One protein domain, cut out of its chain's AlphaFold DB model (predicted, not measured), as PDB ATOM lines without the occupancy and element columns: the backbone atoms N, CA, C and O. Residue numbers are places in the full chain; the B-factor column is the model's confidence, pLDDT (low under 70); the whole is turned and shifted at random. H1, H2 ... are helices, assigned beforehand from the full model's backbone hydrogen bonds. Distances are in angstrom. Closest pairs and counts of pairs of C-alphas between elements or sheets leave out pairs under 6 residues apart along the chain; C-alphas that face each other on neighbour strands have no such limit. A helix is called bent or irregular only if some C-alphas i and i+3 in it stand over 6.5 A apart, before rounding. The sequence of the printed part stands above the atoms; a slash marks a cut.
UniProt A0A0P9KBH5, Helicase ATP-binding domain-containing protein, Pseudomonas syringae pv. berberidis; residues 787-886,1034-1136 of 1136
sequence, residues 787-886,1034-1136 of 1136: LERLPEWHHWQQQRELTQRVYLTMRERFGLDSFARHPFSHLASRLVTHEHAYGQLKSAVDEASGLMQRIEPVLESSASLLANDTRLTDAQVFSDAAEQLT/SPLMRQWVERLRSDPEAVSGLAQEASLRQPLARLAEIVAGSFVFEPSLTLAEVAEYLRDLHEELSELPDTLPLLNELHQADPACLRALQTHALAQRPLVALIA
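Overview. This is residues 787 to 886 and 1034 to 1136 of the 1136 residues of the protein "Helicase ATP-binding domain-containing protein" of Pseudomonas syringae pv. berberidis (UniProt A0A0P9KBH5). An elongated, all-helix body has two lobes joined by the long helix H5, on which H9 and H10 pack to make a bridge of three helices. One lobe gathers H1 to H4 with H11, H12 and H13; the other holds H6, H7 and H8. The printed part has 203 residues with thirteen named helices, H1 to H13 in order along the chain, and no named strand. It is only just compact, close to loose, with a radius of gyration of the C-alphas of 19.9 A and spans of 61 by 35 by 26 A.

Arrangement. H1, residues 793 to 798, is close but not clearly touching to H12, residues 1115 to 1123, and to H13, residues 1128 to 1135; the closest C-alphas are those of Trp 796 and Cys 1117, 6.2 A, and of Trp 793 and Ile 1135, 6.2 A. H2, residues 800 to 814, only just touches H11, residues 1097 to 1111, with 3 pairs of C-alphas within 8 A, at a shallow tilt of 10 degrees, opposite ways; it does so with residues 802 to 806 alone, and the closest C-alphas are those of Leu 802 and Leu 1110, 7.2 A. H3, residues 823 to 826, touches residues 1089 to 1093 alone of H10, residues 1083 to 1095, closest at C-alphas Pro 823 and Leu 1093, 5.5 A. H4, residues 829 to 832, touches H11, closest at C-alphas Ser 829 and His 1111, 5.5 A. The hub is H5, residues 837 to 859, touching four helices, H4 only at the corner. It touches H9, residues 1061 to 1074, at a shallow tilt of 31 degrees, opposite ways, closest at C-alphas Ala 848 and Leu 1067, 5.7 A. With residues 842 to 852 alone it touches H10 at a steep tilt of 40 degrees, closest at C-alphas Val 845 and Leu 1090, 6.3 A. With residues 838 to 842 alone it touches H11, closest at C-alphas Tyr 838 and Leu 1100, 6.8 A. H6, residues 872 to 886, touches residues 1054 to 1059 alone of H8, residues 1048 to 1059, about perpendicular at 73 degrees, closest at C-alphas Glu 883 and Ala 1058, 4.5 A. H7, residues 1035 to 1046, touches H8 only at the corner, closest at C-alphas Leu 1044 and Ala 1050, 5.6 A. Every O i to N i+4 pair is within hydrogen-bond range in H1, H2, H6, H7, H9, H10, H12 and H13, against 17 of 19 in H5, 5 of 8 in H8 and 7 of 11 in H11; H3 and H4 are too short for such a pair.

Along the chain. H1 begins at C-alpha 793, (1.207, -61.310, -38.473), and H13 ends at C-alpha 1135, (-3.685, -64.094, -35.836). H5 is 31.5 A long, H6 21.0 A, H2 20.6 A and H9 20.0 A. H5 has a kink of 26 degrees near residue 853. H11 is irregular, with C-alphas 1102 and 1105 7.2 A apart; H5 and H8 are only just irregular, with C-alphas 854 and 857 6.54 A and C-alphas 1052 and 1055 6.9 A apart.

Size, cuts and confidence. The C-alphas farthest apart are those of Gln 798 and Pro 1048, 61.9 A. Residues 887 to 1033 are not printed, and C-alphas 886 and 1034 are 19.9 A apart across the cut. The link from H5 to H6, residues 860 to 871, is long. The mean pLDDT of the printed part is 88.5, and residue 1079 is under 70.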
ATOM      1  N   LEU A 787     -12.173 -62.237 -39.318       81.56
ATOM      2  CA  LEU A 787     -10.826 -62.642 -39.732       81.56
ATOM      3  C   LEU A 787     -10.132 -61.548 -40.555       81.56
ATOM      4  O   LEU A 787      -8.968 -61.260 -40.306       81.56
ATOM      5  N   GLU A 788     -10.849 -60.880 -41.465       84.31
ATOM      6  CA  GLU A 788     -10.311 -59.756 -42.256       84.31
ATOM      7  C   GLU A 788      -9.898 -58.542 -41.405       84.31
ATOM      8  O   GLU A 788      -9.131 -57.697 -41.858       84.31
ATOM      9  N   ARG A 789     -10.419 -58.431 -40.177       84.06
ATOM     10  CA  ARG A 789     -10.117 -57.327 -39.251       84.06
ATOM     11  C   ARG A 789      -8.946 -57.625 -38.318       84.06
ATOM     12  O   ARG A 789      -8.547 -56.725 -37.578       84.06
ATOM     13  N   LEU A 790      -8.430 -58.855 -38.313       88.25
ATOM     14  CA  LEU A 790      -7.244 -59.200 -37.538       88.25
ATOM     15  C   LEU A 790      -6.010 -58.505 -38.125       88.25
ATOM     16  O   LEU A 790      -5.934 -58.298 -39.337       88.25
ATOM     17  N   PRO A 791      -5.033 -58.135 -37.283       90.69
ATOM     18  CA  PRO A 791      -3.783 -57.574 -37.768       90.69
ATOM     19  C   PRO A 791      -3.016 -58.605 -38.595       90.69
ATOM     20  O   PRO A 791      -3.036 -59.798 -38.297       90.69
ATOM     21  N   GLU A 792      -2.269 -58.138 -39.594       88.88
ATOM     22  CA  GLU A 792      -1.281 -58.994 -40.246       88.88
ATOM     23  C   GLU A 792      -0.226 -59.458 -39.231       88.88
ATOM     24  O   GLU A 792       0.167 -58.717 -38.320       88.88
ATOM     25  N   TRP A 793       0.271 -60.685 -39.408       88.44
ATOM     26  CA  TRP A 793       1.207 -61.310 -38.473       88.44
ATOM     27  C   TRP A 793       2.447 -60.449 -38.201       88.44
ATOM     28  O   TRP A 793       2.906 -60.358 -37.060       88.44
ATOM     29  N   HIS A 794       2.968 -59.764 -39.224       88.12
ATOM     30  CA  HIS A 794       4.130 -58.897 -39.065       88.12
ATOM     31  C   HIS A 794       3.868 -57.694 -38.140       88.12
ATOM     32  O   HIS A 794       4.720 -57.373 -37.307       88.12
ATOM     33  N   HIS A 795       2.697 -57.052 -38.240       88.81
ATOM     34  CA  HIS A 795       2.303 -55.942 -37.366       88.81
ATOM     35  C   HIS A 795       2.112 -56.424 -35.923       88.81
ATOM     36  O   HIS A 795       2.561 -55.770 -34.980       88.81
ATOM     37  N   TRP A 796       1.531 -57.614 -35.748       90.44
ATOM     38  CA  TRP A 796       1.369 -58.225 -34.431       90.44
ATOM     39  C   TRP A 796       2.713 -58.568 -33.769       90.44
ATOM     40  O   TRP A 796       2.925 -58.259 -32.595       90.44
ATOM     41  N   GLN A 797       3.657 -59.148 -34.519       88.44
ATOM     42  CA  GLN A 797       4.990 -59.477 -33.999       88.44
ATOM     43  C   GLN A 797       5.780 -58.241 -33.562       88.44
ATOM     44  O   GLN A 797       6.433 -58.282 -32.519       88.44
ATOM     45  N   GLN A 798       5.682 -57.125 -34.293       88.62
ATOM     46  CA  GLN A 798       6.320 -55.863 -33.896       88.62
ATOM     47  C   GLN A 798       5.812 -55.339 -32.544       88.62
ATOM     48  O   GLN A 798       6.547 -54.661 -31.832       88.62
ATOM     49  N   GLN A 799       4.581 -55.685 -32.158       90.62
ATOM     50  CA  GLN A 799       3.935 -55.239 -30.917       90.62
ATOM     51  C   GLN A 799       3.855 -56.336 -29.855       90.62
ATOM     52  O   GLN A 799       3.124 -56.220 -28.868       90.62
ATOM     53  N   ARG A 800       4.632 -57.409 -30.016       89.69
ATOM     54  CA  ARG A 800       4.638 -58.550 -29.099       89.69
ATOM     55  C   ARG A 800       4.959 -58.158 -27.655       89.69
ATOM     56  O   ARG A 800       4.310 -58.647 -26.735       89.69
ATOM     57  N   GLU A 801       5.942 -57.286 -27.437       92.88
ATOM     58  CA  GLU A 801       6.311 -56.856 -26.082       92.88
ATOM     59  C   GLU A 801       5.197 -56.034 -25.425       92.88
ATOM     60  O   GLU A 801       4.856 -56.259 -24.262       92.88
ATOM     61  N   LEU A 802       4.587 -55.124 -26.187       93.44
ATOM     62  CA  LEU A 802       3.479 -54.293 -25.726       93.44
ATOM     63  C   LEU A 802       2.248 -55.144 -25.391       93.44
ATOM     64  O   LEU A 802       1.721 -55.055 -24.284       93.44
ATOM     65  N   THR A 803       1.834 -56.029 -26.302       91.88
ATOM     66  CA  THR A 803       0.704 -56.950 -26.087       91.88
ATOM     67  C   THR A 803       0.949 -57.851 -24.871       91.88
ATOM     68  O   THR A 803       0.059 -58.019 -24.039       91.88
ATOM     69  N   GLN A 804       2.170 -58.371 -24.689       92.88
ATOM     70  CA  GLN A 804       2.531 -59.169 -23.515       92.88
ATOM     71  C   GLN A 804       2.444 -58.362 -22.212       92.88
ATOM     72  O   GLN A 804       1.912 -58.870 -21.226       92.88
ATOM     73  N   ARG A 805       2.916 -57.109 -22.197       94.62
ATOM     74  CA  ARG A 805       2.783 -56.207 -21.038       94.62
ATOM     75  C   ARG A 805       1.318 -55.934 -20.695       94.62
ATOM     76  O   ARG A 805       0.973 -55.951 -19.513       94.62
ATOM     77  N   VAL A 806       0.455 -55.744 -21.698       93.69
ATOM     78  CA  VAL A 806      -0.998 -55.585 -21.506       93.69
ATOM     79  C   VAL A 806      -1.596 -56.830 -20.857       93.69
ATOM     80  O   VAL A 806      -2.203 -56.715 -19.796       93.69
ATOM     81  N   TYR A 807      -1.363 -58.024 -21.408       93.19
ATOM     82  CA  TYR A 807      -1.871 -59.272 -20.825       93.19
ATOM     83  C   TYR A 807      -1.361 -59.526 -19.399       93.19
ATOM     84  O   TYR A 807      -2.134 -59.943 -18.538       93.19
ATOM     85  N   LEU A 808      -0.078 -59.260 -19.128       93.75
ATOM     86  CA  LEU A 808       0.487 -59.384 -17.781       93.75
ATOM     87  C   LEU A 808      -0.177 -58.413 -16.805       93.75
ATOM     88  O   LEU A 808      -0.594 -58.836 -15.734       93.75
ATOM     89  N   THR A 809      -0.351 -57.149 -17.199       93.12
ATOM     90  CA  THR A 809      -1.014 -56.134 -16.366       93.12
ATOM     91  C   THR A 809      -2.463 -56.520 -16.071       93.12
ATOM     92  O   THR A 809      -2.882 -56.441 -14.920       93.12
ATOM     93  N   MET A 810      -3.207 -57.004 -17.074       94.06
ATOM     94  CA  MET A 810      -4.588 -57.474 -16.887       94.06
ATOM     95  C   MET A 810      -4.672 -58.639 -15.900       94.06
ATOM     96  O   MET A 810      -5.525 -58.640 -15.012       94.06
ATOM     97  N   ARG A 811      -3.749 -59.598 -15.997       92.50
ATOM     98  CA  ARG A 811      -3.735 -60.773 -15.124       92.50
ATOM     99  C   ARG A 811      -3.267 -60.453 -13.705       92.50
ATOM    100  O   ARG A 811      -3.832 -60.975 -12.753       92.50
ATOM    101  N   GLU A 812      -2.225 -59.640 -13.558       92.25
ATOM    102  CA  GLU A 812      -1.597 -59.349 -12.263       92.25
ATOM    103  C   GLU A 812      -2.377 -58.320 -11.442       92.25
ATOM    104  O   GLU A 812      -2.456 -58.473 -10.226       92.25
ATOM    105  N   ARG A 813      -2.957 -57.293 -12.083       90.12
ATOM    106  CA  ARG A 813      -3.718 -56.244 -11.384       90.12
ATOM    107  C   ARG A 813      -5.204 -56.565 -11.259       90.12
ATOM    108  O   ARG A 813      -5.755 -56.398 -10.180       90.12
ATOM    109  N   PHE A 814      -5.826 -57.059 -12.331       90.62
ATOM    110  CA  PHE A 814      -7.285 -57.227 -12.409       90.62
ATOM    111  C   PHE A 814      -7.740 -58.696 -12.390       90.62
ATOM    112  O   PHE A 814      -8.935 -58.974 -12.383       90.62
ATOM    113  N   GLY A 815      -6.816 -59.666 -12.404       90.81
ATOM    114  CA  GLY A 815      -7.162 -61.094 -12.453       90.81
ATOM    115  C   GLY A 815      -7.831 -61.533 -13.761       90.81
ATOM    116  O   GLY A 815      -8.472 -62.584 -13.801       90.81
ATOM    117  N   LEU A 816      -7.702 -60.742 -14.832       91.94
ATOM    118  CA  LEU A 816      -8.335 -60.987 -16.126       91.94
ATOM    119  C   LEU A 816      -7.346 -61.578 -17.132       91.94
ATOM    120  O   LEU A 816      -6.231 -61.091 -17.303       91.94
ATOM    121  N   ASP A 817      -7.793 -62.584 -17.881       89.62
ATOM    122  CA  ASP A 817      -6.985 -63.213 -18.933       89.62
ATOM    123  C   ASP A 817      -7.010 -62.454 -20.272       89.62
ATOM    124  O   ASP A 817      -6.321 -62.853 -21.208       89.62
ATOM    125  N   SER A 818      -7.816 -61.394 -20.401       91.44
ATOM    126  CA  SER A 818      -7.982 -60.629 -21.642       91.44
ATOM    127  C   SER A 818      -8.338 -59.171 -21.369       91.44
ATOM    128  O   SER A 818      -9.158 -58.888 -20.496       91.44
ATOM    129  N   PHE A 819      -7.763 -58.265 -22.163       93.06
ATOM    130  CA  PHE A 819      -8.052 -56.833 -22.097       93.06
ATOM    131  C   PHE A 819      -9.498 -56.507 -22.488       93.06
ATOM    132  O   PHE A 819     -10.117 -55.693 -21.814       93.06
ATOM    133  N   ALA A 820     -10.072 -57.199 -23.478       91.00
ATOM    134  CA  ALA A 820     -11.453 -57.006 -23.937       91.00
ATOM    135  C   ALA A 820     -12.527 -57.197 -22.846       91.00
ATOM    136  O   ALA A 820     -13.669 -56.800 -23.031       91.00
ATOM    137  N   ARG A 821     -12.192 -57.836 -21.717       90.94
ATOM    138  CA  ARG A 821     -13.114 -57.998 -20.577       90.94
ATOM    139  C   ARG A 821     -13.080 -56.826 -19.599       90.94
ATOM    140  O   ARG A 821     -13.933 -56.750 -18.729       90.94
ATOM    141  N   HIS A 822     -12.075 -55.963 -19.700       93.12
ATOM    142  CA  HIS A 822     -11.906 -54.829 -18.805       93.12
ATOM    143  C   HIS A 822     -12.695 -53.615 -19.331       93.12
ATOM    144  O   HIS A 822     -12.637 -53.362 -20.540       93.12
ATOM    145  N   PRO A 823     -13.346 -52.795 -18.479       91.56
ATOM    146  CA  PRO A 823     -14.088 -51.608 -18.925       91.56
ATOM    147  C   PRO A 823     -13.247 -50.623 -19.753       91.56
ATOM    148  O   PRO A 823     -13.733 -50.006 -20.702       91.56
ATOM    149  N   PHE A 824     -11.947 -50.521 -19.456       93.69
ATOM    150  CA  PHE A 824     -11.016 -49.677 -20.221       93.69
ATOM    151  C   PHE A 824     -10.835 -50.086 -21.691       93.69
ATOM    152  O   PHE A 824     -10.369 -49.271 -22.484       93.69
ATOM    153  N   SER A 825     -11.220 -51.304 -22.083       92.19
ATOM    154  CA  SER A 825     -11.153 -51.740 -23.484       92.19
ATOM    155  C   SER A 825     -12.043 -50.921 -24.411       92.19
ATOM    156  O   SER A 825     -11.704 -50.752 -25.577       92.19
ATOM    157  N   HIS A 826     -13.124 -50.337 -23.897       91.81
ATOM    158  CA  HIS A 826     -14.039 -49.519 -24.686       91.81
ATOM    159  C   HIS A 826     -13.680 -48.034 -24.700       91.81
ATOM    160  O   HIS A 826     -14.408 -47.256 -25.304       91.81
ATOM    161  N   LEU A 827     -12.586 -47.596 -24.070       92.88
ATOM    162  CA  LEU A 827     -12.211 -46.182 -24.099       92.88
ATOM    163  C   LEU A 827     -11.801 -45.752 -25.511       92.88
ATOM    164  O   LEU A 827     -11.068 -46.443 -26.216       92.88
ATOM    165  N   ALA A 828     -12.253 -44.573 -25.927       91.38
ATOM    166  CA  ALA A 828     -11.841 -43.994 -27.196       91.38
ATOM    167  C   ALA A 828     -10.392 -43.491 -27.119       91.38
ATOM    168  O   ALA A 828     -10.014 -42.817 -26.157       91.38
ATOM    169  N   SER A 829      -9.600 -43.711 -28.179       91.19
ATOM    170  CA  SER A 829      -8.198 -43.256 -28.228       91.19
ATOM    171  C   SER A 829      -8.059 -41.767 -27.917       91.19
ATOM    172  O   SER A 829      -7.177 -41.391 -27.154       91.19
ATOM    173  N   ARG A 830      -8.983 -40.927 -28.411       89.88
ATOM    174  CA  ARG A 830      -8.980 -39.476 -28.150       89.88
ATOM    175  C   ARG A 830      -9.006 -39.102 -26.668       89.88
ATOM    176  O   ARG A 830      -8.476 -38.056 -26.308       89.88
ATOM    177  N   LEU A 831      -9.643 -39.925 -25.837       91.00
ATOM    178  CA  LEU A 831      -9.772 -39.689 -24.405       91.00
ATOM    179  C   LEU A 831      -8.523 -40.175 -23.669       91.00
ATOM    180  O   LEU A 831      -7.996 -39.454 -22.828       91.00
ATOM    181  N   VAL A 832      -8.015 -41.360 -24.024       91.50
ATOM    182  CA  VAL A 832      -6.824 -41.958 -23.397       91.50
ATOM    183  C   VAL A 832      -5.565 -41.134 -23.677       91.50
ATOM    184  O   VAL A 832      -4.734 -40.956 -22.789       91.50
ATOM    185  N   THR A 833      -5.427 -40.583 -24.885       88.38
ATOM    186  CA  THR A 833      -4.252 -39.788 -25.280       88.38
ATOM    187  C   THR A 833      -4.297 -38.336 -24.787       88.38
ATOM    188  O   THR A 833      -3.372 -37.573 -25.055       88.38
ATOM    189  N   HIS A 834      -5.375 -37.907 -24.120       90.94
ATOM    190  CA  HIS A 834      -5.534 -36.527 -23.662       90.94
ATOM    191  C   HIS A 834      -4.700 -36.247 -22.397       90.94
ATOM    192  O   HIS A 834      -4.654 -37.065 -21.482       90.94
ATOM    193  N   GLU A 835      -4.105 -35.051 -22.277       87.88
ATOM    194  CA  GLU A 835      -3.261 -34.656 -21.124       87.88
ATOM    195  C   GLU A 835      -3.997 -34.761 -19.771       87.88
ATOM    196  O   GLU A 835      -3.414 -35.033 -18.725       87.88
ATOM    197  N   HIS A 836      -5.317 -34.590 -19.805       90.38
ATOM    198  CA  HIS A 836      -6.219 -34.696 -18.654       90.38
ATOM    199  C   HIS A 836      -7.216 -35.862 -18.770       90.38
ATOM    200  O   HIS A 836      -8.376 -35.711 -18.384       90.38
ATOM    201  N   ALA A 837      -6.781 -37.008 -19.309       91.00
ATOM    202  CA  ALA A 837      -7.623 -38.187 -19.553       91.00
ATOM    203  C   ALA A 837      -8.487 -38.587 -18.343       91.00
ATOM    204  O   ALA A 837      -9.701 -38.720 -18.475       91.00
ATOM    205  N   TYR A 838      -7.897 -38.689 -17.145       92.75
ATOM    206  CA  TYR A 838      -8.632 -39.031 -15.918       92.75
ATOM    207  C   TYR A 838      -9.748 -38.032 -15.595       92.75
ATOM    208  O   TYR A 838     -10.878 -38.424 -15.316       92.75
ATOM    209  N   GLY A 839      -9.450 -36.731 -15.658       92.12
ATOM    210  CA  GLY A 839     -10.428 -35.685 -15.360       92.12
ATOM    211  C   GLY A 839     -11.576 -35.657 -16.370       92.12
ATOM    212  O   GLY A 839     -12.734 -35.520 -15.979       92.12
ATOM    213  N   GLN A 840     -11.265 -35.837 -17.657       92.69
ATOM    214  CA  GLN A 840     -12.277 -35.918 -18.712       92.69
ATOM    215  C   GLN A 840     -13.141 -37.168 -18.581       92.69
ATOM    216  O   GLN A 840     -14.363 -37.057 -18.660       92.69
ATOM    217  N   LEU A 841     -12.533 -38.331 -18.325       93.88
ATOM    218  CA  LEU A 841     -13.270 -39.575 -18.131       93.88
ATOM    219  C   LEU A 841     -14.180 -39.495 -16.916       93.88
ATOM    220  O   LEU A 841     -15.361 -39.795 -17.026       93.88
ATOM    221  N   LYS A 842     -13.656 -39.016 -15.784       94.19
ATOM    222  CA  LYS A 842     -14.442 -38.830 -14.567       94.19
ATOM    223  C   LYS A 842     -15.646 -37.926 -14.819       94.19
ATOM    224  O   LYS A 842     -16.760 -38.290 -14.468       94.19
ATOM    225  N   SER A 843     -15.435 -36.776 -15.463       94.06
ATOM    226  CA  SER A 843     -16.524 -35.851 -15.792       94.06
ATOM    227  C   SER A 843     -17.558 -36.490 -16.721       94.06
ATOM    228  O   SER A 843     -18.752 -36.292 -16.517       94.06
ATOM    229  N   ALA A 844     -17.114 -37.251 -17.724       92.88
ATOM    230  CA  ALA A 844     -17.996 -37.948 -18.653       92.88
ATOM    231  C   ALA A 844     -18.814 -39.046 -17.954       92.88
ATOM    232  O   ALA A 844     -20.016 -39.136 -18.181       92.88
ATOM    233  N   VAL A 845     -18.188 -39.847 -17.087       94.06
ATOM    234  CA  VAL A 845     -18.849 -40.917 -16.322       94.06
ATOM    235  C   VAL A 845     -19.835 -40.338 -15.312       94.06
ATOM    236  O   VAL A 845     -20.961 -40.824 -15.236       94.06
ATOM    237  N   ASP A 846     -19.458 -39.290 -14.577       94.31
ATOM    238  CA  ASP A 846     -20.341 -38.622 -13.614       94.31
ATOM    239  C   ASP A 846     -21.572 -38.016 -14.319       94.31
ATOM    240  O   ASP A 846     -22.705 -38.206 -13.872       94.31
ATOM    241  N   GLU A 847     -21.370 -37.324 -15.448       94.81
ATOM    242  CA  GLU A 847     -22.461 -36.741 -16.241       94.81
ATOM    243  C   GLU A 847     -23.361 -37.831 -16.842       94.81
ATOM    244  O   GLU A 847     -24.583 -37.765 -16.695       94.81
ATOM    245  N   ALA A 848     -22.782 -38.863 -17.464       93.69
ATOM    246  CA  ALA A 848     -23.533 -39.965 -18.062       93.69
ATOM    247  C   ALA A 848     -24.320 -40.764 -17.013       93.69
ATOM    248  O   ALA A 848     -25.490 -41.075 -17.233       93.69
ATOM    249  N   SER A 849     -23.728 -41.024 -15.845       94.06
ATOM    250  CA  SER A 849     -24.406 -41.696 -14.729       94.06
ATOM    251  C   SER A 849     -25.565 -40.853 -14.192       94.06
ATOM    252  O   SER A 849     -26.645 -41.383 -13.932       94.06
ATOM    253  N   GLY A 850     -25.389 -39.531 -14.084       93.75
ATOM    254  CA  GLY A 850     -26.463 -38.611 -13.700       93.75
ATOM    255  C   GLY A 850     -27.600 -38.543 -14.726       93.75
ATOM    256  O   GLY A 850     -28.768 -38.431 -14.352       93.75
ATOM    257  N   LEU A 851     -27.290 -38.646 -16.022       94.19
ATOM    258  CA  LEU A 851     -28.298 -38.761 -17.079       94.19
ATOM    259  C   LEU A 851     -29.038 -40.100 -17.003       94.19
ATOM    260  O   LEU A 851     -30.265 -40.099 -17.072       94.19
ATOM    261  N   MET A 852     -28.330 -41.211 -16.774       92.56
ATOM    262  CA  MET A 852     -28.951 -42.527 -16.589       92.56
ATOM    263  C   MET A 852     -29.894 -42.559 -15.385       92.56
ATOM    264  O   MET A 852     -31.020 -43.023 -15.519       92.56
ATOM    265  N   GLN A 853     -29.525 -41.947 -14.255       91.00
ATOM    266  CA  GLN A 853     -30.417 -41.807 -13.091       91.00
ATOM    267  C   GLN A 853     -31.715 -41.038 -13.393       91.00
ATOM    268  O   GLN A 853     -32.708 -41.207 -12.689       91.00
ATOM    269  N   ARG A 854     -31.724 -40.177 -14.421       90.19
ATOM    270  CA  ARG A 854     -32.931 -39.468 -14.881       90.19
ATOM    271  C   ARG A 854     -33.750 -40.272 -15.888       90.19
ATOM    272  O   ARG A 854     -34.942 -40.012 -16.013       90.19
ATOM    273  N   ILE A 855     -33.112 -41.183 -16.620       91.25
ATOM    274  CA  ILE A 855     -33.744 -42.037 -17.630       91.25
ATOM    275  C   ILE A 855     -34.405 -43.253 -16.960       91.25
ATOM    276  O   ILE A 855     -35.549 -43.562 -17.285       91.25
ATOM    277  N   GLU A 856     -33.741 -43.879 -15.982       89.12
ATOM    278  CA  GLU A 856     -34.189 -45.117 -15.319       89.12
ATOM    279  C   GLU A 856     -35.644 -45.073 -14.804       89.12
ATOM    280  O   GLU A 856     -36.402 -45.985 -15.123       89.12
ATOM    281  N   PRO A 857     -36.116 -44.011 -14.109       88.50
ATOM    282  CA  PRO A 857     -37.488 -43.981 -13.591       88.50
ATOM    283  C   PRO A 857     -38.562 -44.025 -14.686       88.50
ATOM    284  O   PRO A 857     -39.697 -44.419 -14.427       88.50
ATOM    285  N   VAL A 858     -38.226 -43.579 -15.900       85.44
ATOM    286  CA  VAL A 858     -39.125 -43.653 -17.054       85.44
ATOM    287  C   VAL A 858     -39.079 -45.051 -17.669       85.44
ATOM    288  O   VAL A 858     -40.129 -45.552 -18.044       85.44
ATOM    289  N   LEU A 859     -37.916 -45.714 -17.700       85.19
ATOM    290  CA  LEU A 859     -37.794 -47.108 -18.154       85.19
ATOM    291  C   LEU A 859     -38.544 -48.093 -17.240       85.19
ATOM    292  O   LEU A 859     -39.090 -49.083 -17.717       85.19
ATOM    293  N   GLU A 860     -38.605 -47.810 -15.934       83.62
ATOM    294  CA  GLU A 860     -39.356 -48.606 -14.950       83.62
ATOM    295  C   GLU A 860     -40.879 -48.348 -14.982       83.62
ATOM    296  O   GLU A 860     -41.654 -49.093 -14.373       83.62
ATOM    297  N   SER A 861     -41.334 -47.299 -15.677       82.25
ATOM    298  CA  SER A 861     -42.753 -46.952 -15.795       82.25
ATOM    299  C   SER A 861     -43.483 -47.923 -16.720       82.25
ATOM    300  O   SER A 861     -43.088 -48.109 -17.868       82.25
ATOM    301  N   SER A 862     -44.623 -48.470 -16.280       74.12
ATOM    302  CA  SER A 862     -45.464 -49.341 -17.121       74.12
ATOM    303  C   SER A 862     -46.041 -48.633 -18.352       74.12
ATOM    304  O   SER A 862     -46.462 -49.299 -19.291       74.12
ATOM    305  N   ALA A 863     -46.057 -47.297 -18.348       71.62
ATOM    306  CA  ALA A 863     -46.527 -46.474 -19.456       71.62
ATOM    307  C   ALA A 863     -45.440 -46.183 -20.512       71.62
ATOM    308  O   ALA A 863     -45.755 -45.581 -21.536       71.62
ATOM    309  N   SER A 864     -44.178 -46.562 -20.268       79.31
ATOM    310  CA  SER A 864     -43.067 -46.371 -21.208       79.31
ATOM    311  C   SER A 864     -42.934 -47.555 -22.163       79.31
ATOM    312  O   SER A 864     -42.960 -48.720 -21.768       79.31
ATOM    313  N   LEU A 865     -42.739 -47.253 -23.440       76.56
ATOM    314  CA  LEU A 865     -42.368 -48.188 -24.495       76.56
ATOM    315  C   LEU A 865     -40.854 -48.375 -24.606       76.56
ATOM    316  O   LEU A 865     -40.412 -49.333 -25.247       76.56
ATOM    317  N   LEU A 866     -40.071 -47.473 -24.007       83.75
ATOM    318  CA  LEU A 866     -38.637 -47.657 -23.813       83.75
ATOM    319  C   LEU A 866     -38.407 -48.651 -22.679       83.75
ATOM    320  O   LEU A 866     -38.961 -48.491 -21.591       83.75
ATOM    321  N   ALA A 867     -37.552 -49.633 -22.936       84.12
ATOM    322  CA  ALA A 867     -37.171 -50.664 -21.984       84.12
ATOM    323  C   ALA A 867     -35.646 -50.766 -21.865       84.12
ATOM    324  O   ALA A 867     -34.893 -50.255 -22.697       84.12
ATOM    325  N   ASN A 868     -35.192 -51.467 -20.831       85.56
ATOM    326  CA  ASN A 868     -33.776 -51.668 -20.524       85.56
ATOM    327  C   ASN A 868     -32.985 -52.336 -21.670       85.56
ATOM    328  O   ASN A 868     -31.806 -52.047 -21.855       85.56
ATOM    329  N   ASP A 869     -33.641 -53.157 -22.489       87.44
ATOM    330  CA  ASP A 869     -33.087 -53.814 -23.681       87.44
ATOM    331  C   ASP A 869     -33.143 -52.947 -24.957       87.44
ATOM    332  O   ASP A 869     -32.708 -53.374 -26.029       87.44
ATOM    333  N   THR A 870     -33.655 -51.717 -24.870       88.25
ATOM    334  CA  THR A 870     -33.693 -50.790 -26.005       88.25
ATOM    335  C   THR A 870     -32.298 -50.226 -26.256       88.25
ATOM    336  O   THR A 870     -31.631 -49.752 -25.335       88.25
ATOM    337  N   ARG A 871     -31.842 -50.252 -27.512       90.06
ATOM    338  CA  ARG A 871     -30.557 -49.653 -27.908       90.06
ATOM    339  C   ARG A 871     -30.591 -48.146 -27.724       90.06
ATOM    340  O   ARG A 871     -31.602 -47.517 -28.023       90.06
ATOM    341  N   LEU A 872     -29.473 -47.553 -27.310       89.62
ATOM    342  CA  LEU A 872     -29.383 -46.104 -27.099       89.62
ATOM    343  C   LEU A 872     -29.777 -45.302 -28.353       89.62
ATOM    344  O   LEU A 872     -30.506 -44.319 -28.261       89.62
ATOM    345  N   THR A 873     -29.351 -45.759 -29.531       88.12
ATOM    346  CA  THR A 873     -29.699 -45.146 -30.822       88.12
ATOM    347  C   THR A 873     -31.190 -45.252 -31.136       88.12
ATOM    348  O   THR A 873     -31.792 -44.282 -31.593       88.12
ATOM    349  N   ASP A 874     -31.803 -46.401 -30.849       87.69
ATOM    350  CA  ASP A 874     -33.240 -46.608 -31.037       87.69
ATOM    351  C   ASP A 874     -34.043 -45.751 -30.042       87.69
ATOM    352  O   ASP A 874     -35.025 -45.118 -30.425       87.69
ATOM    353  N   ALA A 875     -33.580 -45.625 -28.794       88.56
ATOM    354  CA  ALA A 875     -34.194 -44.768 -27.779       88.56
ATOM    355  C   ALA A 875     -34.165 -43.275 -28.162       88.56
ATOM    356  O   ALA A 875     -35.136 -42.552 -27.925       88.56
ATOM    357  N   GLN A 876     -33.089 -42.799 -28.801       89.38
ATOM    358  CA  GLN A 876     -33.044 -41.441 -29.363       89.38
ATOM    359  C   GLN A 876     -34.098 -41.255 -30.460       89.38
ATOM    360  O   GLN A 876     -34.837 -40.275 -30.445       89.38
ATOM    361  N   VAL A 877     -34.213 -42.222 -31.374       87.44
ATOM    362  CA  VAL A 877     -35.197 -42.186 -32.464       87.44
ATOM    363  C   VAL A 877     -36.630 -42.184 -31.922       87.44
ATOM    364  O   VAL A 877     -37.464 -41.416 -32.403       87.44
ATOM    365  N   PHE A 878     -36.925 -43.002 -30.909       87.44
ATOM    366  CA  PHE A 878     -38.250 -43.054 -30.290       87.44
ATOM    367  C   PHE A 878     -38.584 -41.784 -29.504       87.44
ATOM    368  O   PHE A 878     -39.677 -41.253 -29.668       87.44
ATOM    369  N   SER A 879     -37.652 -41.243 -28.714       88.88
ATOM    370  CA  SER A 879     -37.890 -39.994 -27.970       88.88
ATOM    371  C   SER A 879     -38.044 -38.772 -28.889       88.88
ATOM    372  O   SER A 879     -38.907 -37.927 -28.639       88.88
ATOM    373  N   ASP A 880     -37.293 -38.707 -29.996       87.25
ATOM    374  CA  ASP A 880     -37.486 -37.707 -31.056       87.25
ATOM    375  C   ASP A 880     -38.887 -37.823 -31.687       87.25
ATOM    376  O   ASP A 880     -39.578 -36.817 -31.879       87.25
ATOM    377  N   ALA A 881     -39.331 -39.045 -31.995       85.81
ATOM    378  CA  ALA A 881     -40.655 -39.289 -32.560       85.81
ATOM    379  C   ALA A 881     -41.785 -38.986 -31.561       85.81
ATOM    380  O   ALA A 881     -42.796 -38.395 -31.945       85.81
ATOM    381  N   ALA A 882     -41.612 -39.322 -30.279       86.75
ATOM    382  CA  ALA A 882     -42.556 -39.015 -29.205       86.75
ATOM    383  C   ALA A 882     -42.769 -37.503 -29.054       86.75
ATOM    384  O   ALA A 882     -43.905 -37.033 -28.927       86.75
ATOM    385  N   GLU A 883     -41.693 -36.717 -29.135       87.00
ATOM    386  CA  GLU A 883     -41.784 -35.260 -29.088       87.00
ATOM    387  C   GLU A 883     -42.480 -34.690 -30.335       87.00
ATOM    388  O   GLU A 883     -43.342 -33.818 -30.212       87.00
ATOM    389  N   GLN A 884     -42.180 -35.206 -31.534       84.44
ATOM    390  CA  GLN A 884     -42.867 -34.798 -32.768       84.44
ATOM    391  C   GLN A 884     -44.369 -35.103 -32.723       84.44
ATOM    392  O   GLN A 884     -45.178 -34.243 -33.083       84.44
ATOM    393  N   LEU A 885     -44.752 -36.290 -32.240       84.50
ATOM    394  CA  LEU A 885     -46.154 -36.671 -32.053       84.50
ATOM    395  C   LEU A 885     -46.873 -35.738 -31.079       84.50
ATOM    396  O   LEU A 885     -47.999 -35.313 -31.352       84.50
ATOM    397  N   THR A 886     -46.214 -35.402 -29.970       82.19
ATOM    398  CA  THR A 886     -46.766 -34.528 -28.928       82.19
ATOM    399  C   THR A 886     -46.918 -33.089 -29.431       82.19
ATOM    400  O   THR A 886     -47.993 -32.506 -29.305       82.19
ATOM    401  N   SER A1034     -38.026 -47.657 -41.156       81.06
ATOM    402  CA  SER A1034     -37.701 -48.386 -39.922       81.06
ATOM    403  C   SER A1034     -38.807 -49.367 -39.494       81.06
ATOM    404  O   SER A1034     -39.904 -48.937 -39.126       81.06
ATOM    405  N   PRO A1035     -38.553 -50.693 -39.476       79.50
ATOM    406  CA  PRO A1035     -39.511 -51.672 -38.956       79.50
ATOM    407  C   PRO A1035     -39.739 -51.527 -37.444       79.50
ATOM    408  O   PRO A1035     -40.842 -51.803 -36.973       79.50
ATOM    409  N   LEU A1036     -38.737 -51.045 -36.699       80.38
ATOM    410  CA  LEU A1036     -38.840 -50.765 -35.264       80.38
ATOM    411  C   LEU A1036     -39.832 -49.632 -34.987       80.38
ATOM    412  O   LEU A1036     -40.697 -49.769 -34.126       80.38
ATOM    413  N   MET A1037     -39.792 -48.561 -35.786       81.25
ATOM    414  CA  MET A1037     -40.748 -47.455 -35.668       81.25
ATOM    415  C   MET A1037     -42.193 -47.920 -35.917       81.25
ATOM    416  O   MET A1037     -43.117 -47.460 -35.252       81.25
ATOM    417  N   ARG A1038     -42.406 -48.883 -36.831       82.88
ATOM    418  CA  ARG A1038     -43.745 -49.459 -37.074       82.88
ATOM    419  C   ARG A1038     -44.258 -50.238 -35.870       82.88
ATOM    420  O   ARG A1038     -45.426 -50.103 -35.525       82.88
ATOM    421  N   GLN A1039     -43.399 -51.041 -35.242       81.62
ATOM    422  CA  GLN A1039     -43.754 -51.773 -34.025       81.62
ATOM    423  C   GLN A1039     -44.069 -50.814 -32.872       81.62
ATOM    424  O   GLN A1039     -45.024 -51.046 -32.136       81.62
ATOM    425  N   TRP A1040     -43.311 -49.723 -32.750       84.44
ATOM    426  CA  TRP A1040     -43.539 -48.687 -31.746       84.44
ATOM    427  C   TRP A1040     -44.899 -47.990 -31.933       84.44
ATOM    428  O   TRP A1040     -45.700 -47.958 -31.001       84.44
ATOM    429  N   VAL A1041     -45.235 -47.550 -33.154       83.56
ATOM    430  CA  VAL A1041     -46.553 -46.948 -33.452       83.56
ATOM    431  C   VAL A1041     -47.707 -47.946 -33.298       83.56
ATOM    432  O   VAL A1041     -48.783 -47.566 -32.844       83.56
ATOM    433  N   GLU A1042     -47.513 -49.225 -33.631       82.00
ATOM    434  CA  GLU A1042     -48.531 -50.259 -33.395       82.00
ATOM    435  C   GLU A1042     -48.837 -50.425 -31.904       82.00
ATOM    436  O   GLU A1042     -50.004 -50.456 -31.514       82.00
ATOM    437  N   ARG A1043     -47.798 -50.457 -31.059       80.62
ATOM    438  CA  ARG A1043     -47.965 -50.542 -29.604       80.62
ATOM    439  C   ARG A1043     -48.728 -49.341 -29.049       80.62
ATOM    440  O   ARG A1043     -49.684 -49.550 -28.306       80.62
ATOM    441  N   LEU A1044     -48.393 -48.125 -29.493       83.38
ATOM    442  CA  LEU A1044     -49.119 -46.900 -29.126       83.38
ATOM    443  C   LEU A1044     -50.609 -46.943 -29.489       83.38
ATOM    444  O   LEU A1044     -51.424 -46.344 -28.796       83.38
ATOM    445  N   ARG A1045     -50.985 -47.638 -30.569       81.00
ATOM    446  CA  ARG A1045     -52.394 -47.801 -30.961       81.00
ATOM    447  C   ARG A1045     -53.121 -48.856 -30.134       81.00
ATOM    448  O   ARG A1045     -54.315 -48.714 -29.883       81.00
ATOM    449  N   SER A1046     -52.421 -49.920 -29.748       81.38
ATOM    450  CA  SER A1046     -53.008 -51.034 -29.000       81.38
ATOM    451  C   SER A1046     -53.167 -50.765 -27.501       81.38
ATOM    452  O   SER A1046     -54.023 -51.391 -26.876       81.38
ATOM    453  N   ASP A1047     -52.373 -49.849 -26.937       80.88
ATOM    454  CA  ASP A1047     -52.287 -49.609 -25.496       80.88
ATOM    455  C   ASP A1047     -52.582 -48.138 -25.123       80.88
ATOM    456  O   ASP A1047     -51.770 -47.247 -25.396       80.88
ATOM    457  N   PRO A1048     -53.729 -47.855 -24.474       76.12
ATOM    458  CA  PRO A1048     -54.071 -46.514 -24.003       76.12
ATOM    459  C   PRO A1048     -53.120 -45.958 -22.933       76.12
ATOM    460  O   PRO A1048     -52.964 -44.738 -22.846       76.12
ATOM    461  N   GLU A1049     -52.490 -46.813 -22.116       75.94
ATOM    462  CA  GLU A1049     -51.536 -46.367 -21.091       75.94
ATOM    463  C   GLU A1049     -50.239 -45.862 -21.739       75.94
ATOM    464  O   GLU A1049     -49.715 -44.827 -21.318       75.94
ATOM    465  N   ALA A1050     -49.798 -46.481 -22.838       76.94
ATOM    466  CA  ALA A1050     -48.622 -46.051 -23.599       76.94
ATOM    467  C   ALA A1050     -48.767 -44.628 -24.175       76.94
ATOM    468  O   ALA A1050     -47.820 -43.843 -24.182       76.94
ATOM    469  N   VAL A1051     -49.979 -44.236 -24.589       79.62
ATOM    470  CA  VAL A1051     -50.247 -42.865 -25.066       79.62
ATOM    471  C   VAL A1051     -50.071 -41.836 -23.944       79.62
ATOM    472  O   VAL A1051     -49.622 -40.718 -24.195       79.62
ATOM    473  N   SER A1052     -50.380 -42.207 -22.698       78.50
ATOM    474  CA  SER A1052     -50.186 -41.334 -21.534       78.50
ATOM    475  C   SER A1052     -48.708 -41.169 -21.144       78.50
ATOM    476  O   SER A1052     -48.328 -40.119 -20.623       78.50
ATOM    477  N   GLY A1053     -47.868 -42.163 -21.460       80.44
ATOM    478  CA  GLY A1053     -46.421 -42.151 -21.227       80.44
ATOM    479  C   GLY A1053     -45.608 -41.358 -22.256       80.44
ATOM    480  O   GLY A1053     -44.501 -40.920 -21.943       80.44
ATOM    481  N   LEU A1054     -46.161 -41.063 -23.440       83.31
ATOM    482  CA  LEU A1054     -45.457 -40.349 -24.518       83.31
ATOM    483  C   LEU A1054     -44.869 -38.993 -24.106       83.31
ATOM    484  O   LEU A1054     -43.794 -38.618 -24.568       83.31
ATOM    485  N   ALA A1055     -45.545 -38.251 -23.223       82.44
ATOM    486  CA  ALA A1055     -45.026 -36.976 -22.728       82.44
ATOM    487  C   ALA A1055     -43.779 -37.163 -21.842       82.44
ATOM    488  O   ALA A1055     -42.878 -36.321 -21.851       82.44
ATOM    489  N   GLN A1056     -43.713 -38.270 -21.095       83.94
ATOM    490  CA  GLN A1056     -42.545 -38.635 -20.294       83.94
ATOM    491  C   GLN A1056     -41.395 -39.093 -21.202       83.94
ATOM    492  O   GLN A1056     -40.276 -38.618 -21.026       83.94
ATOM    493  N   GLU A1057     -41.665 -39.899 -22.233       86.19
ATOM    494  CA  GLU A1057     -40.660 -40.295 -23.235       86.19
ATOM    495  C   GLU A1057     -40.107 -39.103 -24.029       86.19
ATOM    496  O   GLU A1057     -38.895 -38.975 -24.198       86.19
ATOM    497  N   ALA A1058     -40.970 -38.176 -24.457       86.50
ATOM    498  CA  ALA A1058     -40.554 -36.950 -25.137       86.50
ATOM    499  C   ALA A1058     -39.620 -36.099 -24.258       86.50
ATOM    500  O   ALA A1058     -38.666 -35.495 -24.752       86.50
ATOM    501  N   SER A1059     -39.841 -36.089 -22.936       89.12
ATOM    502  CA  SER A1059     -38.973 -35.372 -21.992       89.12
ATOM    503  C   SER A1059     -37.551 -35.949 -21.906       89.12
ATOM    504  O   SER A1059     -36.618 -35.232 -21.530       89.12
ATOM    505  N   LEU A1060     -37.359 -37.213 -22.306       90.56
ATOM    506  CA  LEU A1060     -36.054 -37.871 -22.345       90.56
ATOM    507  C   LEU A1060     -35.222 -37.536 -23.583       90.56
ATOM    508  O   LEU A1060     -34.037 -37.862 -23.594       90.56
ATOM    509  N   ARG A1061     -35.778 -36.843 -24.584       91.12
ATOM    510  CA  ARG A1061     -35.065 -36.483 -25.818       91.12
ATOM    511  C   ARG A1061     -33.702 -35.840 -25.547       91.12
ATOM    512  O   ARG A1061     -32.681 -36.284 -26.063       91.12
ATOM    513  N   GLN A1062     -33.676 -34.796 -24.717       92.00
ATOM    514  CA  GLN A1062     -32.436 -34.092 -24.381       92.00
ATOM    515  C   GLN A1062     -31.475 -34.955 -23.541       92.00
ATOM    516  O   GLN A1062     -30.303 -35.034 -23.916       92.00
ATOM    517  N   PRO A1063     -31.919 -35.625 -22.452       92.62
ATOM    518  CA  PRO A1063     -31.078 -36.575 -21.725       92.62
ATOM    519  C   PRO A1063     -30.455 -37.675 -22.593       92.62
ATOM    520  O   PRO A1063     -29.252 -37.900 -22.498       92.62
ATOM    521  N   LEU A1064     -31.238 -38.319 -23.464       92.31
ATOM    522  CA  LEU A1064     -30.772 -39.393 -24.348       92.31
ATOM    523  C   LEU A1064     -29.820 -38.873 -25.427       92.31
ATOM    524  O   LEU A1064     -28.797 -39.500 -25.691       92.31
ATOM    525  N   ALA A1065     -30.105 -37.704 -26.011       91.94
ATOM    526  CA  ALA A1065     -29.206 -37.070 -26.971       91.94
ATOM    527  C   ALA A1065     -27.853 -36.718 -26.344       91.94
ATOM    528  O   ALA A1065     -26.809 -36.997 -26.935       91.94
ATOM    529  N   ARG A1066     -27.862 -36.158 -25.128       94.00
ATOM    530  CA  ARG A1066     -26.632 -35.826 -24.406       94.00
ATOM    531  C   ARG A1066     -25.862 -37.077 -23.983       94.00
ATOM    532  O   ARG A1066     -24.644 -37.111 -24.125       94.00
ATOM    533  N   LEU A1067     -26.558 -38.116 -23.519       92.81
ATOM    534  CA  LEU A1067     -25.945 -39.399 -23.180       92.81
ATOM    535  C   LEU A1067     -25.263 -40.026 -24.404       92.81
ATOM    536  O   LEU A1067     -24.110 -40.437 -24.314       92.81
ATOM    537  N   ALA A1068     -25.929 -40.039 -25.559       90.88
ATOM    538  CA  ALA A1068     -25.358 -40.546 -26.803       90.88
ATOM    539  C   ALA A1068     -24.145 -39.736 -27.280       90.88
ATOM    540  O   ALA A1068     -23.177 -40.319 -27.766       90.88
ATOM    541  N   GLU A1069     -24.159 -38.413 -27.102       91.56
ATOM    542  CA  GLU A1069     -23.012 -37.554 -27.405       91.56
ATOM    543  C   GLU A1069     -21.799 -37.893 -26.524       91.56
ATOM    544  O   GLU A1069     -20.684 -38.009 -27.034       91.56
ATOM    545  N   ILE A1070     -22.009 -38.105 -25.219       91.00
ATOM    546  CA  ILE A1070     -20.947 -38.526 -24.293       91.00
ATOM    547  C   ILE A1070     -20.450 -39.927 -24.655       91.00
ATOM    548  O   ILE A1070     -19.244 -40.156 -24.684       91.00
ATOM    549  N   VAL A1071     -21.357 -40.853 -24.982       90.25
ATOM    550  CA  VAL A1071     -20.999 -42.233 -25.323       90.25
ATOM    551  C   VAL A1071     -20.178 -42.303 -26.610       90.25
ATOM    552  O   VAL A1071     -19.081 -42.853 -26.595       90.25
ATOM    553  N   ALA A1072     -20.630 -41.662 -27.693       88.06
ATOM    554  CA  ALA A1072     -19.846 -41.516 -28.928       88.06
ATOM    555  C   ALA A1072     -18.570 -40.670 -28.724       88.06
ATOM    556  O   ALA A1072     -17.630 -40.689 -29.527       88.06
ATOM    557  N   GLY A1073     -18.575 -39.879 -27.651       87.88
ATOM    558  CA  GLY A1073     -17.522 -38.995 -27.200       87.88
ATOM    559  C   GLY A1073     -16.333 -39.716 -26.556       87.88
ATOM    560  O   GLY A1073     -15.167 -39.428 -26.817       87.88
ATOM    561  N   SER A1074     -16.633 -40.650 -25.675       90.00
ATOM    562  CA  SER A1074     -15.658 -41.186 -24.731       90.00
ATOM    563  C   SER A1074     -15.400 -42.671 -24.946       90.00
ATOM    564  O   SER A1074     -14.356 -43.162 -24.514       90.00
ATOM    565  N   PHE A1075     -16.300 -43.368 -25.647       91.25
ATOM    566  CA  PHE A1075     -16.289 -44.820 -25.763       91.25
ATOM    567  C   PHE A1075     -16.396 -45.307 -27.213       91.25
ATOM    568  O   PHE A1075     -16.798 -44.576 -28.121       91.25
ATOM    569  N   VAL A1076     -16.024 -46.568 -27.426       87.12
ATOM    570  CA  VAL A1076     -16.101 -47.294 -28.695       87.12
ATOM    571  C   VAL A1076     -16.880 -48.586 -28.459       87.12
ATOM    572  O   VAL A1076     -16.373 -49.538 -27.863       87.12
ATOM    573  N   PHE A1077     -18.121 -48.612 -28.946       84.56
ATOM    574  CA  PHE A1077     -19.014 -49.768 -28.879       84.56
ATOM    575  C   PHE A1077     -19.406 -50.217 -30.290       84.56
ATOM    576  O   PHE A1077     -19.910 -49.417 -31.078       84.56
ATOM    577  N   GLU A1078     -19.204 -51.497 -30.603       70.31
ATOM    578  CA  GLU A1078     -19.675 -52.123 -31.842       70.31
ATOM    579  C   GLU A1078     -20.379 -53.455 -31.513       70.31
ATOM    580  O   GLU A1078     -19.695 -54.384 -31.078       70.31
ATOM    581  N   PRO A1079     -21.704 -53.616 -31.745       68.06
ATOM    582  CA  PRO A1079     -22.724 -52.622 -32.124       68.06
ATOM    583  C   PRO A1079     -23.197 -51.747 -30.941       68.06
ATOM    584  O   PRO A1079     -22.762 -51.920 -29.809       68.06
ATOM    585  N   SER A1080     -24.100 -50.792 -31.209       75.50
ATOM    586  CA  SER A1080     -24.680 -49.897 -30.195       75.50
ATOM    587  C   SER A1080     -25.313 -50.671 -29.032       75.50
ATOM    588  O   SER A1080     -26.226 -51.473 -29.258       75.50
ATOM    589  N   LEU A1081     -24.863 -50.365 -27.816       86.56
ATOM    590  CA  LEU A1081     -25.346 -50.962 -26.573       86.56
ATOM    591  C   LEU A1081     -26.807 -50.601 -26.268       86.56
ATOM    592  O   LEU A1081     -27.328 -49.553 -26.676       86.56
ATOM    593  N   THR A1082     -27.451 -51.489 -25.522       91.44
ATOM    594  CA  THR A1082     -28.720 -51.248 -24.834       91.44
ATOM    595  C   THR A1082     -28.543 -50.284 -23.665       91.44
ATOM    596  O   THR A1082     -27.441 -50.113 -23.146       91.44
ATOM    597  N   LEU A1083     -29.620 -49.622 -23.246       89.75
ATOM    598  CA  LEU A1083     -29.579 -48.700 -22.107       89.75
ATOM    599  C   LEU A1083     -29.114 -49.401 -20.820       89.75
ATOM    600  O   LEU A1083     -28.341 -48.814 -20.064       89.75
ATOM    601  N   ALA A1084     -29.496 -50.666 -20.615       90.12
ATOM    602  CA  ALA A1084     -29.006 -51.478 -19.503       90.12
ATOM    603  C   ALA A1084     -27.500 -51.745 -19.578       90.12
ATOM    604  O   ALA A1084     -26.799 -51.533 -18.593       90.12
ATOM    605  N   GLU A1085     -26.991 -52.153 -20.744       91.06
ATOM    606  CA  GLU A1085     -25.554 -52.389 -20.943       91.06
ATOM    607  C   GLU A1085     -24.741 -51.100 -20.757       91.06
ATOM    608  O   GLU A1085     -23.649 -51.136 -20.200       91.06
ATOM    609  N   VAL A1086     -25.273 -49.941 -21.170       90.81
ATOM    610  CA  VAL A1086     -24.639 -48.639 -20.904       90.81
ATOM    611  C   VAL A1086     -24.613 -48.341 -19.402       90.81
ATOM    612  O   VAL A1086     -23.584 -47.895 -18.898       90.81
ATOM    613  N   ALA A1087     -25.704 -48.587 -18.671       90.75
ATOM    614  CA  ALA A1087     -25.748 -48.385 -17.221       90.75
ATOM    615  C   ALA A1087     -24.783 -49.311 -16.465       90.75
ATOM    616  O   ALA A1087     -24.107 -48.861 -15.538       90.75
ATOM    617  N   GLU A1088     -24.722 -50.587 -16.851       92.50
ATOM    618  CA  GLU A1088     -23.805 -51.581 -16.286       92.50
ATOM    619  C   GLU A1088     -22.352 -51.190 -16.565       92.50
ATOM    620  O   GLU A1088     -21.573 -51.024 -15.631       92.50
ATOM    621  N   TYR A1089     -22.024 -50.874 -17.821       92.44
ATOM    622  CA  TYR A1089     -20.688 -50.420 -18.200       92.44
ATOM    623  C   TYR A1089     -20.248 -49.161 -17.439       92.44
ATOM    624  O   TYR A1089     -19.112 -49.088 -16.975       92.44
ATOM    625  N   LEU A1090     -21.123 -48.158 -17.291       93.00
ATOM    626  CA  LEU A1090     -20.801 -46.936 -16.546       93.00
ATOM    627  C   LEU A1090     -20.557 -47.214 -15.059       93.00
ATOM    628  O   LEU A1090     -19.723 -46.539 -14.457       93.00
ATOM    629  N   ARG A1091     -21.256 -48.195 -14.473       92.81
ATOM    630  CA  ARG A1091     -21.046 -48.626 -13.087       92.81
ATOM    631  C   ARG A1091     -19.691 -49.306 -12.931       92.81
ATOM    632  O   ARG A1091     -18.901 -48.850 -12.108       92.81
ATOM    633  N   ASP A1092     -19.402 -50.304 -13.760       92.31
ATOM    634  CA  ASP A1092     -18.130 -51.036 -13.733       92.31
ATOM    635  C   ASP A1092     -16.947 -50.089 -13.978       92.31
ATOM    636  O   ASP A1092     -15.926 -50.127 -13.292       92.31
ATOM    637  N   LEU A1093     -17.102 -49.161 -14.926       92.94
ATOM    638  CA  LEU A1093     -16.094 -48.150 -15.217       92.94
ATOM    639  C   LEU A1093     -15.900 -47.163 -14.059       92.94
ATOM    640  O   LEU A1093     -14.784 -46.693 -13.852       92.94
ATOM    641  N   HIS A1094     -16.963 -46.820 -13.329       92.31
ATOM    642  CA  HIS A1094     -16.870 -45.954 -12.156       92.31
ATOM    643  C   HIS A1094     -16.127 -46.643 -11.005       92.31
ATOM    644  O   HIS A1094     -15.319 -45.991 -10.344       92.31
ATOM    645  N   GLU A1095     -16.369 -47.940 -10.788       91.38
ATOM    646  CA  GLU A1095     -15.678 -48.746  -9.772       91.38
ATOM    647  C   GLU A1095     -14.173 -48.853 -10.057       91.38
ATOM    648  O   GLU A1095     -13.361 -48.651  -9.154       91.38
ATOM    649  N   GLU A1096     -13.797 -49.054 -11.320       90.81
ATOM    650  CA  GLU A1096     -12.396 -49.199 -11.740       90.81
ATOM    651  C   GLU A1096     -11.693 -47.859 -12.039       90.81
ATOM    652  O   GLU A1096     -10.498 -47.817 -12.340       90.81
ATOM    653  N   LEU A1097     -12.399 -46.724 -11.958       91.56
ATOM    654  CA  LEU A1097     -11.875 -45.424 -12.391       91.56
ATOM    655  C   LEU A1097     -10.592 -45.021 -11.648       91.56
ATOM    656  O   LEU A1097      -9.713 -44.390 -12.242       91.56
ATOM    657  N   SER A1098     -10.460 -45.388 -10.367       90.56
ATOM    658  CA  SER A1098      -9.279 -45.082  -9.549       90.56
ATOM    659  C   SER A1098      -7.999 -45.761 -10.034       90.56
ATOM    660  O   SER A1098      -6.919 -45.243  -9.760       90.56
ATOM    661  N   GLU A1099      -8.107 -46.860 -10.783       91.12
ATOM    662  CA  GLU A1099      -6.972 -47.610 -11.337       91.12
ATOM    663  C   GLU A1099      -6.472 -47.030 -12.675       91.12
ATOM    664  O   GLU A1099      -5.424 -47.423 -13.203       91.12
ATOM    665  N   LEU A1100      -7.192 -46.055 -13.245       91.00
ATOM    666  CA  LEU A1100      -6.821 -45.440 -14.516       91.00
ATOM    667  C   LEU A1100      -5.441 -44.754 -14.477       91.00
ATOM    668  O   LEU A1100      -4.675 -45.000 -15.400       91.00
ATOM    669  N   PRO A1101      -5.056 -43.924 -13.483       91.06
ATOM    670  CA  PRO A1101      -3.763 -43.224 -13.501       91.06
ATOM    671  C   PRO A1101      -2.554 -44.164 -13.599       91.06
ATOM    672  O   PRO A1101      -1.590 -43.855 -14.300       91.06
ATOM    673  N   ASP A1102      -2.634 -45.322 -12.947       89.38
ATOM    674  CA  ASP A1102      -1.588 -46.344 -12.940       89.38
ATOM    675  C   ASP A1102      -1.502 -47.114 -14.266       89.38
ATOM    676  O   ASP A1102      -0.423 -47.548 -14.676       89.38
ATOM    677  N   THR A1103      -2.634 -47.288 -14.949       91.19
ATOM    678  CA  THR A1103      -2.726 -48.009 -16.229       91.19
ATOM    679  C   THR A1103      -2.606 -47.091 -17.445       91.19
ATOM    680  O   THR A1103      -2.262 -47.556 -18.533       91.19
ATOM    681  N   LEU A1104      -2.804 -45.782 -17.267       91.56
ATOM    682  CA  LEU A1104      -2.832 -44.780 -18.329       91.56
ATOM    683  C   LEU A1104      -1.566 -44.769 -19.197       91.56
ATOM    684  O   LEU A1104      -1.724 -44.681 -20.411       91.56
ATOM    685  N   PRO A1105      -0.328 -44.899 -18.671       93.12
ATOM    686  CA  PRO A1105       0.860 -44.950 -19.525       93.12
ATOM    687  C   PRO A1105       0.831 -46.129 -20.506       93.12
ATOM    688  O   PRO A1105       1.144 -45.960 -21.683       93.12
ATOM    689  N   LEU A1106       0.408 -47.306 -20.034       93.69
ATOM    690  CA  LEU A1106       0.315 -48.516 -20.850       93.69
ATOM    691  C   LEU A1106      -0.838 -48.428 -21.855       93.69
ATOM    692  O   LEU A1106      -0.671 -48.813 -23.008       93.69
ATOM    693  N   LEU A1107      -1.991 -47.894 -21.437       93.00
ATOM    694  CA  LEU A1107      -3.123 -47.653 -22.331       93.00
ATOM    695  C   LEU A1107      -2.778 -46.609 -23.396       93.00
ATOM    696  O   LEU A1107      -3.119 -46.792 -24.555       93.00
ATOM    697  N   ASN A1108      -2.061 -45.544 -23.045       93.00
ATOM    698  CA  ASN A1108      -1.632 -44.526 -24.000       93.00
ATOM    699  C   ASN A1108      -0.678 -45.120 -25.049       93.00
ATOM    700  O   ASN A1108      -0.874 -44.911 -26.242       93.00
ATOM    701  N   GLU A1109       0.288 -45.939 -24.624       93.50
ATOM    702  CA  GLU A1109       1.173 -46.680 -25.534       93.50
ATOM    703  C   GLU A1109       0.382 -47.641 -26.441       93.50
ATOM    704  O   GLU A1109       0.621 -47.688 -27.645       93.50
ATOM    705  N   LEU A1110      -0.618 -48.345 -25.896       93.25
ATOM    706  CA  LEU A1110      -1.500 -49.239 -26.651       93.25
ATOM    707  C   LEU A1110      -2.384 -48.493 -27.667       93.25
ATOM    708  O   LEU A1110      -2.536 -48.948 -28.797       93.25
ATOM    709  N   HIS A1111      -2.943 -47.340 -27.298       92.44
ATOM    710  CA  HIS A1111      -3.799 -46.529 -28.171       92.44
ATOM    711  C   HIS A1111      -3.022 -45.753 -29.248       92.44
ATOM    712  O   HIS A1111      -3.629 -45.305 -30.222       92.44
ATOM    713  N   GLN A1112      -1.702 -45.607 -29.093       89.94
ATOM    714  CA  GLN A1112      -0.787 -45.079 -30.113       89.94
ATOM    715  C   GLN A1112      -0.196 -46.172 -31.021       89.94
ATOM    716  O   GLN A1112       0.478 -45.849 -32.000       89.94
ATOM    717  N   ALA A1113      -0.425 -47.447 -30.694       89.56
ATOM    718  CA  ALA A1113       0.062 -48.588 -31.455       89.56
ATOM    719  C   ALA A1113      -0.755 -48.816 -32.745       89.56
ATOM    720  O   ALA A1113      -1.502 -47.954 -33.208       89.56
ATOM    721  N   ASP A1114      -0.596 -49.992 -33.357       89.62
ATOM    722  CA  ASP A1114      -1.271 -50.320 -34.616       89.62
ATOM    723  C   ASP A1114      -2.780 -50.459 -34.348       89.62
ATOM    724  O   ASP A1114      -3.169 -51.234 -33.464       89.62
ATOM    725  N   PRO A1115      -3.644 -49.738 -35.086       90.00
ATOM    726  CA  PRO A1115      -5.086 -49.778 -34.870       90.00
ATOM    727  C   PRO A1115      -5.698 -51.181 -34.967       90.00
ATOM    728  O   PRO A1115      -6.672 -51.463 -34.267       90.00
ATOM    729  N   ALA A1116      -5.154 -52.067 -35.808       89.00
ATOM    730  CA  ALA A1116      -5.634 -53.439 -35.947       89.00
ATOM    731  C   ALA A1116      -5.261 -54.294 -34.725       89.00
ATOM    732  O   ALA A1116      -6.091 -55.060 -34.234       89.00
ATOM    733  N   CYS A1117      -4.055 -54.113 -34.174       90.69
ATOM    734  CA  CYS A1117      -3.625 -54.780 -32.941       90.69
ATOM    735  C   CYS A1117      -4.429 -54.309 -31.722       90.69
ATOM    736  O   CYS A1117      -4.894 -55.139 -30.936       90.69
ATOM    737  N   LEU A1118      -4.631 -52.992 -31.587       91.56
ATOM    738  CA  LEU A1118      -5.484 -52.404 -30.553       91.56
ATOM    739  C   LEU A1118      -6.896 -52.992 -30.633       91.56
ATOM    740  O   LEU A1118      -7.408 -53.507 -29.640       91.56
ATOM    741  N   ARG A1119      -7.498 -52.980 -31.828       89.38
ATOM    742  CA  ARG A1119      -8.847 -53.508 -32.039       89.38
ATOM    743  C   ARG A1119      -8.935 -54.984 -31.669       89.38
ATOM    744  O   ARG A1119      -9.848 -55.346 -30.938       89.38
ATOM    745  N   ALA A1120      -7.983 -55.815 -32.095       90.00
ATOM    746  CA  ALA A1120      -7.979 -57.240 -31.762       90.00
ATOM    747  C   ALA A1120      -7.951 -57.495 -30.244       90.00
ATOM    748  O   ALA A1120      -8.637 -58.395 -29.758       90.00
ATOM    749  N   LEU A1121      -7.201 -56.685 -29.488       90.88
ATOM    750  CA  LEU A1121      -7.158 -56.756 -28.025       90.88
ATOM    751  C   LEU A1121      -8.430 -56.225 -27.348       90.88
ATOM    752  O   LEU A1121      -8.763 -56.698 -26.262       90.88
ATOM    753  N   GLN A1122      -9.115 -55.253 -27.956       89.75
ATOM    754  CA  GLN A1122     -10.367 -54.680 -27.448       89.75
ATOM    755  C   GLN A1122     -11.586 -55.565 -27.737       89.75
ATOM    756  O   GLN A1122     -12.519 -55.587 -26.943       89.75
ATOM    757  N   THR A1123     -11.598 -56.303 -28.852       86.19
ATOM    758  CA  THR A1123     -12.776 -57.068 -29.297       86.19
ATOM    759  C   THR A1123     -12.755 -58.530 -28.866       86.19
ATOM    760  O   THR A1123     -13.807 -59.113 -28.598       86.19
ATOM    761  N   HIS A1124     -11.582 -59.167 -28.819       87.06
ATOM    762  CA  HIS A1124     -11.490 -60.606 -28.592       87.06
ATOM    763  C   HIS A1124     -11.143 -60.930 -27.138       87.06
ATOM    764  O   HIS A1124      -9.988 -60.859 -26.717       87.06
ATOM    765  N   ALA A1125     -12.149 -61.396 -26.390       87.25
ATOM    766  CA  ALA A1125     -12.052 -61.852 -24.998       87.25
ATOM    767  C   ALA A1125     -11.318 -63.204 -24.830       87.25
ATOM    768  O   ALA A1125     -11.780 -64.104 -24.120       87.25
ATOM    769  N   LEU A1126     -10.177 -63.351 -25.509       87.12
ATOM    770  CA  LEU A1126      -9.314 -64.527 -25.534       87.12
ATOM    771  C   LEU A1126      -8.032 -64.287 -24.730       87.12
ATOM    772  O   LEU A1126      -7.470 -63.188 -24.734       87.12
ATOM    773  N   ALA A1127      -7.541 -65.355 -24.098       87.00
ATOM    774  CA  ALA A1127      -6.207 -65.373 -23.513       87.00
ATOM    775  C   ALA A1127      -5.129 -65.164 -24.591       87.00
ATOM    776  O   ALA A1127      -5.344 -65.465 -25.769       87.00
ATOM    777  N   GLN A1128      -3.944 -64.710 -24.174       88.12
ATOM    778  CA  GLN A1128      -2.848 -64.342 -25.078       88.12
ATOM    779  C   GLN A1128      -2.547 -65.414 -26.134       88.12
ATOM    780  O   GLN A1128      -2.508 -65.121 -27.324       88.12
ATOM    781  N   ARG A1129      -2.334 -66.669 -25.719       88.94
ATOM    782  CA  ARG A1129      -1.923 -67.737 -26.645       88.94
ATOM    783  C   ARG A1129      -3.007 -68.090 -27.677       88.94
ATOM    784  O   ARG A1129      -2.654 -68.162 -28.848       88.94
ATOM    785  N   PRO A1130      -4.288 -68.282 -27.301       88.38
ATOM    786  CA  PRO A1130      -5.372 -68.440 -28.273       88.38
ATOM    787  C   PRO A1130      -5.533 -67.275 -29.255       88.38
ATOM    788  O   PRO A1130      -5.812 -67.530 -30.419       88.38
ATOM    789  N   LEU A1131      -5.348 -66.020 -28.819       87.81
ATOM    790  CA  LEU A1131      -5.428 -64.870 -29.728       87.81
ATOM    791  C   LEU A1131      -4.257 -64.860 -30.719       87.81
ATOM    792  O   LEU A1131      -4.463 -64.699 -31.915       87.81
ATOM    793  N   VAL A1132      -3.036 -65.116 -30.240       89.31
ATOM    794  CA  VAL A1132      -1.844 -65.235 -31.099       89.31
ATOM    795  C   VAL A1132      -2.018 -66.363 -32.124       89.31
ATOM    796  O   VAL A1132      -1.645 -66.183 -33.274       89.31
ATOM    797  N   ALA A1133      -2.607 -67.497 -31.730       87.62
ATOM    798  CA  ALA A1133      -2.882 -68.638 -32.612       87.62
ATOM    799  C   ALA A1133      -3.933 -68.367 -33.693       87.62
ATOM    800  O   ALA A1133      -4.026 -69.117 -34.652       87.62
ATOM    801  N   LEU A1134      -4.771 -67.359 -33.480       87.12
ATOM    802  CA  LEU A1134      -5.833 -66.966 -34.393       87.12
ATOM    803  C   LEU A1134      -5.364 -65.878 -35.375       87.12
ATOM    804  O   LEU A1134      -5.917 -65.763 -36.462       87.12
ATOM    805  N   ILE A1135      -4.354 -65.093 -34.987       87.88
ATOM    806  CA  ILE A1135      -3.685 -64.094 -35.836       87.88
ATOM    807  C   ILE A1135      -2.600 -64.744 -36.716       87.88
ATOM    808  O   ILE A1135      -2.368 -64.284 -37.833       87.88
ATOM    809  N   ALA A1136      -1.922 -65.773 -36.197       82.94
ATOM    810  CA  ALA A1136      -0.985 -66.621 -36.941       82.94
ATOM    811  C   ALA A1136      -1.721 -67.517 -37.942       82.94
ATOM    812  O   ALA A1136      -1.174 -67.713 -39.053       82.94
TER     813      ALA A1136